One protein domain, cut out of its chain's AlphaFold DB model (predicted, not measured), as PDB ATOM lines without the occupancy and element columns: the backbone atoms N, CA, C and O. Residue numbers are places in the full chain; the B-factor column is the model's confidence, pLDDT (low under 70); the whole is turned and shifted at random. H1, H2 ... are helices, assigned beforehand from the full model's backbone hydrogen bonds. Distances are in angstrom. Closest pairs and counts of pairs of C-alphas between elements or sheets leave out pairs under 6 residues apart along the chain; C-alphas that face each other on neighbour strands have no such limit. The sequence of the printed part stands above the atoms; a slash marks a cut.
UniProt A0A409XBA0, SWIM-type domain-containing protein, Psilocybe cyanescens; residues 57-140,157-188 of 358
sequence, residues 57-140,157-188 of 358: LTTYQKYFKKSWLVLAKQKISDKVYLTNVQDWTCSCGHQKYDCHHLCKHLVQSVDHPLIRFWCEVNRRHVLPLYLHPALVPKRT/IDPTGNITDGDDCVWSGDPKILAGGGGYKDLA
ATOM      1  N   LEU A  57     -24.781   8.936 -49.337       88.94
ATOM      2  CA  LEU A  57     -25.528   7.824 -49.917       88.94
ATOM      3  C   LEU A  57     -25.137   7.641 -51.385       88.94
ATOM      4  O   LEU A  57     -25.153   8.609 -52.163       88.94
ATOM      5  N   THR A  58     -24.865   6.399 -51.772       87.81
ATOM      6  CA  THR A  58     -24.646   6.054 -53.176       87.81
ATOM      7  C   THR A  58     -25.895   6.378 -53.998       87.81
ATOM      8  O   THR A  58     -27.012   6.499 -53.481       87.81
ATOM      9  N   THR A  59     -25.738   6.525 -55.313       88.75
ATOM     10  CA  THR A  59     -26.873   6.749 -56.222       88.75
ATOM     11  C   THR A  59     -27.941   5.665 -56.051       88.75
ATOM     12  O   THR A  59     -29.126   5.980 -55.942       88.75
ATOM     13  N   TYR A  60     -27.516   4.404 -55.934       90.31
ATOM     14  CA  TYR A  60     -28.395   3.274 -55.647       90.31
ATOM     15  C   TYR A  60     -29.141   3.450 -54.314       90.31
ATOM     16  O   TYR A  60     -30.370   3.406 -54.295       90.31
ATOM     17  N   GLN A  61     -28.433   3.743 -53.219       94.25
ATOM     18  CA  GLN A  61     -29.039   3.938 -51.895       94.25
ATOM     19  C   GLN A  61     -30.049   5.095 -51.870       94.25
ATOM     20  O   GLN A  61     -31.087   5.001 -51.214       94.25
ATOM     21  N   LYS A  62     -29.803   6.175 -52.625       95.44
ATOM     22  CA  LYS A  62     -30.759   7.286 -52.784       95.44
ATOM     23  C   LYS A  62     -32.063   6.826 -53.443       95.44
ATOM     24  O   LYS A  62     -33.142   7.154 -52.945       95.44
ATOM     25  N   TYR A  63     -31.980   6.063 -54.537       95.94
ATOM     26  CA  TYR A  63     -33.164   5.521 -55.214       95.94
ATOM     27  C   TYR A  63     -33.885   4.469 -54.366       95.94
ATOM     28  O   TYR A  63     -35.113   4.516 -54.266       95.94
ATOM     29  N   PHE A  64     -33.130   3.599 -53.693       96.25
ATOM     30  CA  PHE A  64     -33.646   2.607 -52.756       96.25
ATOM     31  C   PHE A  64     -34.442   3.274 -51.630       96.25
ATOM     32  O   PHE A  64     -35.623   2.980 -51.443       96.25
ATOM     33  N   LYS A  65     -33.838   4.254 -50.942       97.00
ATOM     34  CA  LYS A  65     -34.480   5.037 -49.876       97.00
ATOM     35  C   LYS A  65     -35.749   5.728 -50.368       97.00
ATOM     36  O   LYS A  65     -36.772   5.700 -49.687       97.00
ATOM     37  N   LYS A  66     -35.714   6.326 -51.563       97.38
ATOM     38  CA  LYS A  66     -36.892   6.965 -52.167       97.38
ATOM     39  C   LYS A  66     -38.022   5.959 -52.407       97.38
ATOM     40  O   LYS A  66     -39.150   6.241 -52.008       97.38
ATOM     41  N   SER A  67     -37.735   4.806 -53.022       97.38
ATOM     42  CA  SER A  67     -38.742   3.759 -53.275       97.38
ATOM     43  C   SER A  67     -39.332   3.228 -51.966       97.38
ATOM     44  O   SER A  67     -40.552   3.178 -51.801       97.38
ATOM     45  N   TRP A  68     -38.474   2.959 -50.977       97.75
ATOM     46  CA  TRP A  68     -38.889   2.518 -49.648       97.75
ATOM     47  C   TRP A  68     -39.870   3.488 -48.989       97.75
ATOM     48  O   TRP A  68     -40.941   3.079 -48.547       97.75
ATOM     49  N   LEU A  69     -39.542   4.784 -48.937       97.00
ATOM     50  CA  LEU A  69     -40.395   5.795 -48.301       97.00
ATOM     51  C   LEU A  69     -41.753   5.947 -48.998       97.00
ATOM     52  O   LEU A  69     -42.750   6.233 -48.335       97.00
ATOM     53  N   VAL A  70     -41.805   5.755 -50.319       97.38
ATOM     54  CA  VAL A  70     -43.067   5.738 -51.070       97.38
ATOM     55  C   VAL A  70     -43.897   4.514 -50.678       97.38
ATOM     56  O   VAL A  70     -45.064   4.666 -50.324       97.38
ATOM     57  N   LEU A  71     -43.302   3.317 -50.682       97.38
ATOM     58  CA  LEU A  71     -43.986   2.058 -50.362       97.38
ATOM     59  C   LEU A  71     -44.433   1.969 -48.894       97.38
ATOM     60  O   LEU A  71     -45.502   1.426 -48.613       97.38
ATOM     61  N   ALA A  72     -43.668   2.547 -47.967       97.12
ATOM     62  CA  ALA A  72     -44.003   2.601 -46.545       97.12
ATOM     63  C   ALA A  72     -45.303   3.376 -46.267       97.12
ATOM     64  O   ALA A  72     -46.004   3.076 -45.308       97.12
ATOM     65  N   LYS A  73     -45.648   4.351 -47.119       97.12
ATOM     66  CA  LYS A  73     -46.857   5.182 -46.980       97.12
ATOM     67  C   LYS A  73     -48.093   4.592 -47.665       97.12
ATOM     68  O   LYS A  73     -49.199   5.090 -47.465       97.12
ATOM     69  N   GLN A  74     -47.934   3.583 -48.522       97.50
ATOM     70  CA  GLN A  74     -49.049   3.033 -49.296       97.50
ATOM     71  C   GLN A  74     -49.990   2.199 -48.424       97.50
ATOM     72  O   GLN A  74     -49.550   1.433 -47.579       97.50
ATOM     73  N   LYS A  75     -51.301   2.257 -48.675       97.31
ATOM     74  CA  LYS A  75     -52.258   1.383 -47.978       97.31
ATOM     75  C   LYS A  75     -52.079  -0.079 -48.419       97.31
ATOM     76  O   LYS A  75     -52.038  -0.379 -49.624       97.31
ATOM     77  N   ILE A  76     -51.965  -0.996 -47.458       96.00
ATOM     78  CA  ILE A  76     -52.005  -2.442 -47.716       96.00
ATOM     79  C   ILE A  76     -53.434  -2.831 -48.113       96.00
ATOM     80  O   ILE A  76     -54.401  -2.251 -47.635       96.00
ATOM     81  N   SER A  77     -53.555  -3.756 -49.066       94.50
ATOM     82  CA  SER A  77     -54.847  -4.338 -49.444       94.50
ATOM     83  C   SER A  77     -55.248  -5.428 -48.458       94.50
ATOM     84  O   SER A  77     -54.366  -6.145 -48.004       94.50
ATOM     85  N   ASP A  78     -56.542  -5.682 -48.290       94.62
ATOM     86  CA  ASP A  78     -57.071  -6.719 -47.379       94.62
ATOM     87  C   ASP A  78     -56.674  -8.166 -47.742       94.62
ATOM     88  O   ASP A  78     -56.966  -9.113 -47.015       94.62
ATOM     89  N   LYS A  79     -56.008  -8.370 -48.883       95.44
ATOM     90  CA  LYS A  79     -55.483  -9.676 -49.290       95.44
ATOM     91  C   LYS A  79     -54.278 -10.057 -48.430       95.44
ATOM     92  O   LYS A  79     -53.296  -9.319 -48.374       95.44
ATOM     93  N   VAL A  80     -54.331 -11.250 -47.843       94.06
ATOM     94  CA  VAL A  80     -53.224 -11.824 -47.072       94.06
ATOM     95  C   VAL A  80     -52.153 -12.341 -48.031       94.06
ATOM     96  O   VAL A  80     -52.421 -13.194 -48.879       94.06
ATOM     97  N   TYR A  81     -50.934 -11.826 -47.891       96.06
ATOM     98  CA  TYR A  81     -49.755 -12.307 -48.607       96.06
ATOM     99  C   TYR A  81     -48.757 -12.891 -47.614       96.06
ATOM    100  O   TYR A  81     -48.564 -12.351 -46.527       96.06
ATOM    101  N   LEU A  82     -48.088 -13.971 -48.013       95.88
ATOM    102  CA  LEU A  82     -46.996 -14.546 -47.241       95.88
ATOM    103  C   LEU A  82     -45.774 -13.645 -47.427       95.88
ATOM    104  O   LEU A  82     -45.354 -13.377 -48.558       95.88
ATOM    105  N   THR A  83     -45.246 -13.140 -46.316       96.25
ATOM    106  CA  THR A  83     -44.026 -12.331 -46.266       96.25
ATOM    107  C   THR A  83     -43.020 -13.036 -45.376       96.25
ATOM    108  O   THR A  83     -43.354 -13.458 -44.273       96.25
ATOM    109  N   ASN A  84     -41.793 -13.189 -45.864       95.31
ATOM    110  CA  ASN A  84     -40.674 -13.655 -45.062       95.31
ATOM    111  C   ASN A  84     -39.587 -12.580 -45.089       95.31
ATOM    112  O   ASN A  84     -38.940 -12.367 -46.114       95.31
ATOM    113  N   VAL A  85     -39.407 -11.888 -43.962       94.44
ATOM    114  CA  VAL A  85     -38.395 -10.833 -43.802       94.44
ATOM    115  C   VAL A  85     -36.981 -11.417 -43.799       94.44
ATOM    116  O   VAL A  85     -36.081 -10.781 -44.337       94.44
ATOM    117  N   GLN A  86     -36.787 -12.628 -43.261       91.69
ATOM    118  CA  GLN A  86     -35.469 -13.274 -43.206       91.69
ATOM    119  C   GLN A  86     -34.958 -13.612 -44.607       91.69
ATOM    120  O   GLN A  86     -33.810 -13.319 -44.923       91.69
ATOM    121  N   ASP A  87     -35.831 -14.148 -45.462       91.56
ATOM    122  CA  ASP A  87     -35.500 -14.454 -46.861       91.56
ATOM    123  C   ASP A  87     -35.650 -13.236 -47.791       91.56
ATOM    124  O   ASP A  87     -35.263 -13.279 -48.961       91.56
ATOM    125  N   TRP A  88     -36.229 -12.147 -47.279       95.06
ATOM    126  CA  TRP A  88     -36.674 -10.982 -48.037       95.06
ATOM    127  C   TRP A  88     -37.565 -11.353 -49.236       95.06
ATOM    128  O   TRP A  88     -37.324 -10.935 -50.371       95.06
ATOM    129  N   THR A  89     -38.602 -12.164 -49.012       95.62
ATOM    130  CA  THR A  89     -39.509 -12.646 -50.070       95.62
ATOM    131  C   THR A  89     -40.976 -12.344 -49.770       95.62
ATOM    132  O   THR A  89     -41.423 -12.349 -48.622       95.62
ATOM    133  N   CYS A  90     -41.755 -12.062 -50.819       96.69
ATOM    134  CA  CYS A  90     -43.190 -11.816 -50.711       96.69
ATOM    135  C   CYS A  90     -43.985 -12.426 -51.869       96.69
ATOM    136  O   CYS A  90     -43.634 -12.260 -53.037       96.69
ATOM    137  N   SER A  91     -45.134 -13.035 -51.560       97.31
ATOM    138  CA  SER A  91     -46.007 -13.667 -52.559       97.31
ATOM    139  C   SER A  91     -46.865 -12.699 -53.394       97.31
ATOM    140  O   SER A  91     -47.624 -13.139 -54.254       97.31
ATOM    141  N   CYS A  92     -46.761 -11.378 -53.197       96.38
ATOM    142  CA  CYS A  92     -47.619 -10.396 -53.882       96.38
ATOM    143  C   CYS A  92     -47.283 -10.126 -55.360       96.38
ATOM    144  O   CYS A  92     -47.972  -9.341 -56.010       96.38
ATOM    145  N   GLY A  93     -46.199 -10.702 -55.888       95.56
ATOM    146  CA  GLY A  93     -45.753 -10.531 -57.277       95.56
ATOM    147  C   GLY A  93     -45.119  -9.170 -57.596       95.56
ATOM    148  O   GLY A  93     -44.189  -9.118 -58.395       95.56
ATOM    149  N   HIS A  94     -45.537  -8.082 -56.934       95.88
ATOM    150  CA  HIS A  94     -44.992  -6.733 -57.160       95.88
ATOM    151  C   HIS A  94     -43.476  -6.656 -56.944       95.88
ATOM    152  O   HIS A  94     -42.788  -5.944 -57.667       95.88
ATOM    153  N   GLN A  95     -42.958  -7.454 -56.005       95.44
ATOM    154  CA  GLN A  95     -41.532  -7.532 -55.702       95.44
ATOM    155  C   GLN A  95     -40.671  -7.812 -56.946       95.44
ATOM    156  O   GLN A  95     -39.565  -7.304 -57.050       95.44
ATOM    157  N   LYS A  96     -41.179  -8.585 -57.913       94.50
ATOM    158  CA  LYS A  96     -40.459  -8.918 -59.152       94.50
ATOM    159  C   LYS A  96     -40.325  -7.728 -60.113       94.50
ATOM    160  O   LYS A  96     -39.454  -7.742 -60.976       94.50
ATOM    161  N   TYR A  97     -41.210  -6.739 -60.004       95.75
ATOM    162  CA  TYR A  97     -41.305  -5.621 -60.944       95.75
ATOM    163  C   TYR A  97     -40.649  -4.338 -60.427       95.75
ATOM    164  O   TYR A  97     -40.366  -3.443 -61.221       95.75
ATOM    165  N   ASP A  98     -40.396  -4.236 -59.122       95.44
ATOM    166  CA  ASP A  98     -39.625  -3.134 -58.555       95.44
ATOM    167  C   ASP A  98     -38.122  -3.368 -58.778       95.44
ATOM    168  O   ASP A  98     -37.595  -4.449 -58.509       95.44
ATOM    169  N   CYS A  99     -37.400  -2.349 -59.248       94.94
ATOM    170  CA  CYS A  99     -35.965  -2.469 -59.525       94.94
ATOM    171  C   CYS A  99     -35.129  -2.747 -58.261       94.94
ATOM    172  O   CYS A  99     -34.060  -3.355 -58.346       94.94
ATOM    173  N   HIS A 100     -35.638  -2.376 -57.085       96.31
ATOM    174  CA  HIS A 100     -35.038  -2.652 -55.784       96.31
ATOM    175  C   HIS A 100     -35.652  -3.883 -55.107       96.31
ATOM    176  O   HIS A 100     -35.327  -4.167 -53.959       96.31
ATOM    177  N   HIS A 101     -36.508  -4.650 -55.785       96.06
ATOM    178  CA  HIS A 101     -37.162  -5.829 -55.214       96.06
ATOM    179  C   HIS A 101     -37.889  -5.520 -53.896       96.06
ATOM    180  O   HIS A 101     -37.894  -6.327 -52.958       96.06
ATOM    181  N   LEU A 102     -38.476  -4.324 -53.818       97.31
ATOM    182  CA  LEU A 102     -39.303  -3.887 -52.707       97.31
ATOM    183  C   LEU A 102     -40.781  -4.096 -53.035       97.31
ATOM    184  O   LEU A 102     -41.227  -4.037 -54.178       97.31
ATOM    185  N   CYS A 103     -41.576  -4.324 -51.999       97.75
ATOM    186  CA  CYS A 103     -43.023  -4.228 -52.087       97.75
ATOM    187  C   CYS A 103     -43.561  -3.642 -50.784       97.75
ATOM    188  O   CYS A 103     -42.919  -3.742 -49.737       97.75
ATOM    189  N   LYS A 104     -44.760  -3.056 -50.831       97.81
ATOM    190  CA  LYS A 104     -45.382  -2.453 -49.645       97.81
ATOM    191  C   LYS A 104     -45.541  -3.437 -48.480       97.81
ATOM    192  O   LYS A 104     -45.395  -3.028 -47.339       97.81
ATOM    193  N   HIS A 105     -45.769  -4.724 -48.760       97.56
ATOM    194  CA  HIS A 105     -45.923  -5.745 -47.721       97.56
ATOM    195  C   HIS A 105     -44.611  -6.002 -46.966       97.56
ATOM    196  O   HIS A 105     -44.632  -6.000 -45.745       97.56
ATOM    197  N   LEU A 106     -43.473  -6.139 -47.666       96.75
ATOM    198  CA  LEU A 106     -42.157  -6.317 -47.028       96.75
ATOM    199  C   LEU A 106     -41.718  -5.071 -46.264       96.75
ATOM    200  O   LEU A 106     -41.268  -5.157 -45.126       96.75
ATOM    201  N   VAL A 107     -41.879  -3.904 -46.890       97.19
ATOM    202  CA  VAL A 107     -41.467  -2.623 -46.307       97.19
ATOM    203  C   VAL A 107     -42.245  -2.313 -45.025       97.19
ATOM    204  O   VAL A 107     -41.686  -1.739 -44.102       97.19
ATOM    205  N   GLN A 108     -43.522  -2.690 -44.954       96.62
ATOM    206  CA  GLN A 108     -44.363  -2.452 -43.775       96.62
ATOM    207  C   GLN A 108     -44.354  -3.611 -42.771       96.62
ATOM    208  O   GLN A 108     -44.815  -3.431 -41.645       96.62
ATOM    209  N   SER A 109     -43.823  -4.782 -43.146       95.50
ATOM    210  CA  SER A 109     -43.585  -5.892 -42.213       95.50
ATOM    211  C   SER A 109     -42.332  -5.708 -41.358       95.50
ATOM    212  O   SER A 109     -42.072  -6.542 -40.499       95.50
ATOM    213  N   VAL A 110     -41.548  -4.651 -41.587       95.81
ATOM    214  CA  VAL A 110     -40.358  -4.306 -40.801       95.81
ATOM    215  C   VAL A 110     -40.526  -2.954 -40.117       95.81
ATOM    216  O   VAL A 110     -41.292  -2.103 -40.580       95.81
ATOM    217  N   ASP A 111     -39.806  -2.751 -39.018       93.44
ATOM    218  CA  ASP A 111     -39.780  -1.458 -38.333       93.44
ATOM    219  C   ASP A 111     -39.104  -0.368 -39.178       93.44
ATOM    220  O   ASP A 111     -38.351  -0.638 -40.119       93.44
ATOM    221  N   HIS A 112     -39.387   0.898 -38.849       91.94
ATOM    222  CA  HIS A 112     -38.783   2.019 -39.560       91.94
ATOM    223  C   HIS A 112     -37.264   2.029 -39.331       91.94
ATOM    224  O   HIS A 112     -36.821   2.165 -38.186       91.94
ATOM    225  N   PRO A 113     -36.447   1.899 -40.387       92.88
ATOM    226  CA  PRO A 113     -35.014   1.758 -40.211       92.88
ATOM    227  C   PRO A 113     -34.353   3.086 -39.820       92.88
ATOM    228  O   PRO A 113     -34.755   4.168 -40.253       92.88
ATOM    229  N   LEU A 114     -33.287   2.995 -39.023       92.06
ATOM    230  CA  LEU A 114     -32.481   4.142 -38.597       92.06
ATOM    231  C   LEU A 114     -31.715   4.778 -39.767       92.06
ATOM    232  O   LEU A 114     -31.547   4.183 -40.825       92.06
ATOM    233  N   ILE A 115     -31.164   5.978 -39.561       90.19
ATOM    234  CA  ILE A 115     -30.407   6.691 -40.606       90.19
ATOM    235  C   ILE A 115     -29.219   5.864 -41.133       90.19
ATOM    236  O   ILE A 115     -28.967   5.872 -42.336       90.19
ATOM    237  N   ARG A 116     -28.543   5.105 -40.257       89.69
ATOM    238  CA  ARG A 116     -27.383   4.266 -40.612       89.69
ATOM    239  C   ARG A 116     -27.713   3.161 -41.614       89.69
ATOM    240  O   ARG A 116     -26.917   2.903 -42.508       89.69
ATOM    241  N   PHE A 117     -28.923   2.604 -41.542       94.00
ATOM    242  CA  PHE A 117     -29.381   1.572 -42.475       94.00
ATOM    243  C   PHE A 117     -29.249   2.010 -43.931       94.00
ATOM    244  O   PHE A 117     -28.851   1.223 -44.778       94.00
ATOM    245  N   TRP A 118     -29.549   3.272 -44.239       94.12
ATOM    246  CA  TRP A 118     -29.502   3.750 -45.620       94.12
ATOM    247  C   TRP A 118     -28.083   3.769 -46.192       94.12
ATOM    248  O   TRP A 118     -27.935   3.623 -47.401       94.12
ATOM    249  N   CYS A 119     -27.072   3.954 -45.341       90.44
ATOM    250  CA  CYS A 119     -25.661   3.943 -45.727       90.44
ATOM    251  C   CYS A 119     -25.102   2.516 -45.825       90.44
ATOM    252  O   CYS A 119     -24.164   2.286 -46.580       90.44
ATOM    253  N   GLU A 120     -25.678   1.572 -45.079       90.12
ATOM    254  CA  GLU A 120     -25.192   0.191 -44.957       90.12
ATOM    255  C   GLU A 120     -25.971  -0.804 -45.837       90.12
ATOM    256  O   GLU A 120     -25.523  -1.927 -46.065       90.12
ATOM    257  N   VAL A 121     -27.151  -0.424 -46.341       92.19
ATOM    258  CA  VAL A 121     -27.975  -1.313 -47.162       92.19
ATOM    259  C   VAL A 121     -27.337  -1.544 -48.528       92.19
ATOM    260  O   VAL A 121     -27.111  -0.615 -49.307       92.19
ATOM    261  N   ASN A 122     -27.118  -2.821 -48.830       89.94
ATOM    262  CA  ASN A 122     -26.563  -3.300 -50.085       89.94
ATOM    263  C   ASN A 122     -27.395  -4.462 -50.626       89.94
ATOM    264  O   ASN A 122     -27.885  -5.305 -49.869       89.94
ATOM    265  N   ARG A 123     -27.543  -4.513 -51.951       91.19
ATOM    266  CA  ARG A 123     -28.239  -5.604 -52.636       91.19
ATOM    267  C   ARG A 123     -27.281  -6.757 -52.901       91.19
ATOM    268  O   ARG A 123     -26.215  -6.571 -53.479       91.19
ATOM    269  N   ARG A 124     -27.703  -7.963 -52.536       87.56
ATOM    270  CA  ARG A 124     -27.004  -9.219 -52.825       87.56
ATOM    271  C   ARG A 124     -27.574  -9.869 -54.085       87.56
ATOM    272  O   ARG A 124     -28.735  -9.669 -54.441       87.56
ATOM    273  N   HIS A 125     -26.750 -10.674 -54.753       83.88
ATOM    274  CA  HIS A 125     -27.154 -11.492 -55.911       83.88
ATOM    275  C   HIS A 125     -27.661 -12.879 -55.512       83.88
ATOM    276  O   HIS A 125     -28.162 -13.631 -56.343       83.88
ATOM    277  N   VAL A 126     -27.536 -13.200 -54.227       85.06
ATOM    278  CA  VAL A 126     -27.936 -14.464 -53.622       85.06
ATOM    279  C   VAL A 126     -28.978 -14.157 -52.555       85.06
ATOM    280  O   VAL A 126     -28.938 -13.094 -51.934       85.06
ATOM    281  N   LEU A 127     -29.926 -15.070 -52.356       84.50
ATOM    282  CA  LEU A 127     -30.908 -14.936 -51.290       84.50
ATOM    283  C   LEU A 127     -30.239 -15.044 -49.903       84.50
ATOM    284  O   LEU A 127     -29.287 -15.808 -49.737       84.50
ATOM    285  N   PRO A 128     -30.740 -14.309 -48.900       88.88
ATOM    286  CA  PRO A 128     -31.687 -13.194 -49.021       88.88
ATOM    287  C   PRO A 128     -31.080 -11.967 -49.719       88.88
ATOM    288  O   PRO A 128     -29.912 -11.628 -49.503       88.88
ATOM    289  N   LEU A 129     -31.904 -11.297 -50.541       91.44
ATOM    290  CA  LEU A 129     -31.492 -10.152 -51.370       91.44
ATOM    291  C   LEU A 129     -30.956  -8.975 -50.548       91.44
ATOM    292  O   LEU A 129     -30.072  -8.262 -51.018       91.44
ATOM    293  N   TYR A 130     -31.481  -8.779 -49.339       93.06
ATOM    294  CA  TYR A 130     -30.988  -7.795 -48.384       93.06
ATOM    295  C   TYR A 130     -30.723  -8.480 -47.051       93.06
ATOM    296  O   TYR A 130     -31.537  -9.271 -46.578       93.06
ATOM    297  N   LEU A 131     -29.589  -8.146 -46.446       87.12
ATOM    298  CA  LEU A 131     -29.224  -8.552 -45.097       87.12
ATOM    299  C   LEU A 131     -28.802  -7.316 -44.336       87.12
ATOM    300  O   LEU A 131     -27.846  -6.651 -44.724       87.12
ATOM    301  N   HIS A 132     -29.512  -7.011 -43.259       90.88
ATOM    302  CA  HIS A 132     -29.130  -5.920 -42.385       90.88
ATOM    303  C   HIS A 132     -29.744  -6.120 -40.990       90.88
ATOM    304  O   HIS A 132     -30.927  -6.453 -40.911       90.88
ATOM    305  N   PRO A 133     -29.009  -5.872 -39.886       89.44
ATOM    306  CA  PRO A 133     -29.519  -6.060 -38.521       89.44
ATOM    307  C   PRO A 133     -30.791  -5.261 -38.203       89.44
ATOM    308  O   PRO A 133     -31.611  -5.685 -37.400       89.44
ATOM    309  N   ALA A 134     -30.964  -4.106 -38.849       90.19
ATOM    310  CA  ALA A 134     -32.163  -3.270 -38.723       90.19
ATOM    311  C   ALA A 134     -33.421  -3.822 -39.427       90.19
ATOM    312  O   ALA A 134     -34.501  -3.278 -39.217       90.19
ATOM    313  N   LEU A 135     -33.320  -4.870 -40.255       93.00
ATOM    314  CA  LEU A 135     -34.476  -5.500 -40.906       93.00
ATOM    315  C   LEU A 135     -35.127  -6.514 -39.960       93.00
ATOM    316  O   LEU A 135     -35.090  -7.723 -40.184       93.00
ATOM    317  N   VAL A 136     -35.702  -6.005 -38.871       91.12
ATOM    318  CA  VAL A 136     -36.408  -6.813 -37.874       91.12
ATOM    319  C   VAL A 136     -37.895  -6.858 -38.234       91.12
ATOM    320  O   VAL A 136     -38.478  -5.799 -38.491       91.12
ATOM    321  N   PRO A 137     -38.527  -8.048 -38.269       93.25
ATOM    322  CA  PRO A 137     -39.969  -8.150 -38.434       93.25
ATOM    323  C   PRO A 137     -40.689  -7.367 -37.336       93.25
ATOM    324  O   PRO A 137     -40.381  -7.524 -36.151       93.25
ATOM    325  N   LYS A 138     -41.671  -6.558 -37.723       92.31
ATOM    326  CA  LYS A 138     -42.520  -5.827 -36.788       92.31
ATOM    327  C   LYS A 138     -43.281  -6.839 -35.933       92.31
ATOM    328  O   LYS A 138     -44.000  -7.681 -36.472       92.31
ATOM    329  N   ARG A 139     -43.118  -6.781 -34.607       81.69
ATOM    330  CA  ARG A 139     -43.851  -7.675 -33.697       81.69
ATOM    331  C   ARG A 139     -45.342  -7.391 -33.839       81.69
ATOM    332  O   ARG A 139     -45.788  -6.275 -33.590       81.69
ATOM    333  N   THR A 140     -46.113  -8.389 -34.254       75.38
ATOM    334  CA  THR A 140     -47.571  -8.328 -34.167       75.38
ATOM    335  C   THR A 140     -47.946  -8.288 -32.693       75.38
ATOM    336  O   THR A 140     -47.724  -9.254 -31.972       75.38
ATOM    337  N   ILE A 157     -23.143 -14.534 -40.648       67.44
ATOM    338  CA  ILE A 157     -21.924 -14.765 -41.406       67.44
ATOM    339  C   ILE A 157     -22.328 -15.650 -42.580       67.44
ATOM    340  O   ILE A 157     -22.804 -16.763 -42.354       67.44
ATOM    341  N   ASP A 158     -22.173 -15.165 -43.817       67.50
ATOM    342  CA  ASP A 158     -22.456 -15.986 -44.996       67.50
ATOM    343  C   ASP A 158     -21.478 -17.176 -44.993       67.50
ATOM    344  O   ASP A 158     -20.266 -16.969 -45.106       67.50
ATOM    345  N   PRO A 159     -21.954 -18.425 -44.855       72.44
ATOM    346  CA  PRO A 159     -21.062 -19.579 -44.787       72.44
ATOM    347  C   PRO A 159     -20.297 -19.798 -46.095       72.44
ATOM    348  O   PRO A 159     -19.235 -20.417 -46.086       72.44
ATOM    349  N   THR A 160     -20.824 -19.299 -47.217       71.62
ATOM    350  CA  THR A 160     -20.184 -19.421 -48.530       71.62
ATOM    351  C   THR A 160     -19.311 -18.221 -48.871       71.62
ATOM    352  O   THR A 160     -18.349 -18.373 -49.617       71.62
ATOM    353  N   GLY A 161     -19.611 -17.066 -48.269       69.56
ATOM    354  CA  GLY A 161     -18.920 -15.807 -48.491       69.56
ATOM    355  C   GLY A 161     -19.089 -15.302 -49.919       69.56
ATOM    356  O   GLY A 161     -18.476 -15.788 -50.863       69.56
ATOM    357  N   ASN A 162     -19.938 -14.294 -50.081       70.00
ATOM    358  CA  ASN A 162     -20.133 -13.645 -51.371       70.00
ATOM    359  C   ASN A 162     -19.547 -12.234 -51.352       70.00
ATOM    360  O   ASN A 162     -19.635 -11.527 -50.341       70.00
ATOM    361  N   ILE A 163     -18.972 -11.835 -52.486       69.31
ATOM    362  CA  ILE A 163     -18.600 -10.446 -52.765       69.31
ATOM    363  C   ILE A 163     -19.889  -9.720 -53.159       69.31
ATOM    364  O   ILE A 163     -20.600 -10.168 -54.062       69.31
ATOM    365  N   THR A 164     -20.235  -8.652 -52.443       61.66
ATOM    366  CA  THR A 164     -21.398  -7.817 -52.768       61.66
ATOM    367  C   THR A 164     -21.183  -7.093 -54.101       61.66
ATOM    368  O   THR A 164     -20.071  -6.692 -54.416       61.66
ATOM    369  N   ASP A 165     -22.247  -6.928 -54.896       53.66
ATOM    370  CA  ASP A 165     -22.217  -6.206 -56.189       53.66
ATOM    371  C   ASP A 165     -22.225  -4.676 -56.011       53.66
ATOM    372  O   ASP A 165     -22.307  -3.912 -56.972       53.66
ATOM    373  N   GLY A 166     -22.169  -4.207 -54.761       53.03
ATOM    374  CA  GLY A 166     -21.893  -2.811 -54.481       53.03
ATOM    375  C   GLY A 166     -20.456  -2.482 -54.880       53.03
ATOM    376  O   GLY A 166     -19.556  -3.313 -54.762       53.03
ATOM    377  N   ASP A 167     -20.213  -1.231 -55.270       52.03
ATOM    378  CA  ASP A 167     -18.858  -0.673 -55.419       52.03
ATOM    379  C   ASP A 167     -17.993  -0.830 -54.141       52.03
ATOM    380  O   ASP A 167     -16.814  -0.485 -54.140       52.03
ATOM    381  N   ASP A 168     -18.559  -1.349 -53.050       57.09
ATOM    382  CA  ASP A 168     -17.919  -1.570 -51.765       57.09
ATOM    383  C   ASP A 168     -17.009  -2.810 -51.721       57.09
ATOM    384  O   ASP A 168     -16.145  -2.878 -50.848       57.09
ATOM    385  N   CYS A 169     -17.135  -3.754 -52.669       63.03
ATOM    386  CA  CYS A 169     -16.280  -4.950 -52.780       63.03
ATOM    387  C   CYS A 169     -16.119  -5.719 -51.445       63.03
ATOM    388  O   CYS A 169     -15.066  -6.314 -51.185       63.03
ATOM    389  N   VAL A 170     -17.138  -5.699 -50.577       67.00
ATOM    390  CA  VAL A 170     -17.046  -6.255 -49.220       67.00
ATOM    391  C   VAL A 170     -17.300  -7.761 -49.247       67.00
ATOM    392  O   VAL A 170     -18.285  -8.250 -49.803       67.00
ATOM    393  N   TRP A 171     -16.407  -8.517 -48.609       75.44
ATOM    394  CA  TRP A 171     -16.602  -9.942 -48.355       75.44
ATOM    395  C   TRP A 171     -17.575 -10.143 -47.191       75.44
ATOM    396  O   TRP A 171     -17.294  -9.743 -46.064       75.44
ATOM    397  N   SER A 172     -18.708 -10.793 -47.458       72.38
ATOM    398  CA  SER A 172     -19.750 -11.064 -46.451       72.38
ATOM    399  C   SER A 172     -19.556 -12.369 -45.659       72.38
ATOM    400  O   SER A 172     -20.351 -12.672 -44.767       72.38
ATOM    401  N   GLY A 173     -18.531 -13.161 -45.990       79.50
ATOM    402  CA  GLY A 173     -18.267 -14.446 -45.340       79.50
ATOM    403  C   GLY A 173     -17.389 -14.352 -44.096       79.50
ATOM    404  O   GLY A 173     -16.876 -13.286 -43.758       79.50
ATOM    405  N   ASP A 174     -17.173 -15.489 -43.429       79.69
ATOM    406  CA  ASP A 174     -16.313 -15.545 -42.239       79.69
ATOM    407  C   ASP A 174     -14.883 -15.101 -42.612       79.69
ATOM    408  O   ASP A 174     -14.253 -15.736 -43.469       79.69
ATOM    409  N   PRO A 175     -14.325 -14.052 -41.979       77.06
ATOM    410  CA  PRO A 175     -12.941 -13.647 -42.199       77.06
ATOM    411  C   PRO A 175     -11.943 -14.783 -41.933       77.06
ATOM    412  O   PRO A 175     -10.867 -14.812 -42.529       77.06
ATOM    413  N   LYS A 176     -12.296 -15.754 -41.076       82.62
ATOM    414  CA  LYS A 176     -11.454 -16.925 -40.789       82.62
ATOM    415  C   LYS A 176     -11.240 -17.814 -42.011       82.62
ATOM    416  O   LYS A 176     -10.176 -18.417 -42.122       82.62
ATOM    417  N   ILE A 177     -12.199 -17.859 -42.939       78.25
ATOM    418  CA  ILE A 177     -12.052 -18.589 -44.207       78.25
ATOM    419  C   ILE A 177     -10.948 -17.943 -45.058       78.25
ATOM    420  O   ILE A 177     -10.176 -18.647 -45.706       78.25
ATOM    421  N   LEU A 178     -10.809 -16.614 -44.999       72.81
ATOM    422  CA  LEU A 178      -9.746 -15.876 -45.687       72.81
ATOM    423  C   LEU A 178      -8.403 -15.917 -44.939       72.81
ATOM    424  O   LEU A 178      -7.348 -15.816 -45.564       72.81
ATOM    425  N   ALA A 179      -8.419 -16.083 -43.612       71.88
ATOM    426  CA  ALA A 179      -7.216 -16.094 -42.777       71.88
ATOM    427  C   ALA A 179      -6.310 -17.325 -42.997       71.88
ATOM    428  O   ALA A 179      -5.138 -17.296 -42.630       71.88
ATOM    429  N   GLY A 180      -6.814 -18.391 -43.627       64.12
ATOM    430  CA  GLY A 180      -6.081 -19.640 -43.880       64.12
ATOM    431  C   GLY A 180      -4.997 -19.591 -44.969       64.12
ATOM    432  O   GLY A 180      -4.697 -20.627 -45.551       64.12
ATOM    433  N   GLY A 181      -4.439 -18.423 -45.305       51.31
ATOM    434  CA  GLY A 181      -3.411 -18.261 -46.353       51.31
ATOM    435  C   GLY A 181      -3.952 -18.266 -47.790       51.31
ATOM    436  O   GLY A 181      -3.397 -17.585 -48.645       51.31
ATOM    437  N   GLY A 182      -5.111 -18.890 -48.023       49.72
ATOM    438  CA  GLY A 182      -5.765 -19.095 -49.324       49.72
ATOM    439  C   GLY A 182      -6.268 -17.859 -50.086       49.72
ATOM    440  O   GLY A 182      -7.179 -17.988 -50.902       49.72
ATOM    441  N   GLY A 183      -5.723 -16.665 -49.849       52.91
ATOM    442  CA  GLY A 183      -6.017 -15.487 -50.668       52.91
ATOM    443  C   GLY A 183      -5.628 -15.703 -52.137       52.91
ATOM    444  O   GLY A 183      -4.938 -16.658 -52.480       52.91
ATOM    445  N   TYR A 184      -6.011 -14.784 -53.030       48.28
ATOM    446  CA  TYR A 184      -5.727 -14.858 -54.480       48.28
ATOM    447  C   TYR A 184      -4.256 -15.203 -54.827       48.28
ATOM    448  O   TYR A 184      -3.974 -15.804 -55.863       48.28
ATOM    449  N   LYS A 185      -3.309 -14.883 -53.932       49.12
ATOM    450  CA  LYS A 185      -1.889 -15.256 -54.035       49.12
ATOM    451  C   LYS A 185      -1.631 -16.772 -53.973       49.12
ATOM    452  O   LYS A 185      -0.760 -17.247 -54.697       49.12
ATOM    453  N   ASP A 186      -2.400 -17.524 -53.195       56.88
ATOM    454  CA  ASP A 186      -2.283 -18.982 -53.073       56.88
ATOM    455  C   ASP A 186      -2.987 -19.716 -54.222       56.88
ATOM    456  O   ASP A 186      -2.507 -20.757 -54.674       56.88
ATOM    457  N   LEU A 187      -4.068 -19.147 -54.773       52.88
ATOM    458  CA  LEU A 187      -4.683 -19.639 -56.016       52.88
ATOM    459  C   LEU A 187      -3.698 -19.546 -57.196       52.88
ATOM    460  O   LEU A 187      -3.540 -20.511 -57.942       52.88
ATOM    461  N   ALA A 188      -2.946 -18.442 -57.291       53.59
ATOM    462  CA  ALA A 188      -1.900 -18.264 -58.300       53.59
ATOM    463  C   ALA A 188      -0.698 -19.218 -58.124       53.59
ATOM    464  O   ALA A 188       0.002 -19.528 -59.093       53.59
TER     465      ALA A 188
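AT A GLANCE: This is residues 57 to 140 and 157 to 188 of the 358 residues of the protein "SWIM-type domain-containing protein" of Psilocybe cyanescens (UniProt A0A409XBA0). With little regular structure, this is a body of winding loops with H1 along one side, short H2 and H3 near its two ends, and a thinner part, residues 157 to 188, running off through H4 to H5. Residues 179 to 188 stick out. The 116 printed residues have five named helices, H1 to H5 in order, holding 35 residues, and no named strand: all helix. It is only just loose, close to compact, radius of gyration of the C-alphas 16.4 A, spanning 56 by 28 by 26 A.

IN THESE COORDINATES: H1, residues 59 to 72, is 20.1 A long from C-alpha 59 at (-26.873, 6.749, -56.222). H2 is residues 104 to 108, H3 115 to 120, H4 175 to 179, and H5 184 to 188, ending at C-alpha 188 at (-1.900, -18.264, -58.300).

HOW THE PARTS SIT: H1 touches H2 with residues 68 to 72 alone, closest C-alphas Leu 71 and Lys 104, 4.8 A. With residues 61 to 65 alone it only just touches H3, 3 pairs of C-alphas within 8 A, closest Gln 61 and Trp 118, 6.3 A. H4 and H5 touch no helix. Every O i to N i+4 pair is within hydrogen-bond range in H1, H2, H4 and H5, and 1 of 2 in H3.

THE WHOLE: Residues 141 to 156 are not printed; C-alphas 140 and 157 are 27.4 A apart. The link H1 to H2 is long, 31 residues. The model's pLDDT is under 70 in 20 residues, among them 163 to 170 and 180 to 188.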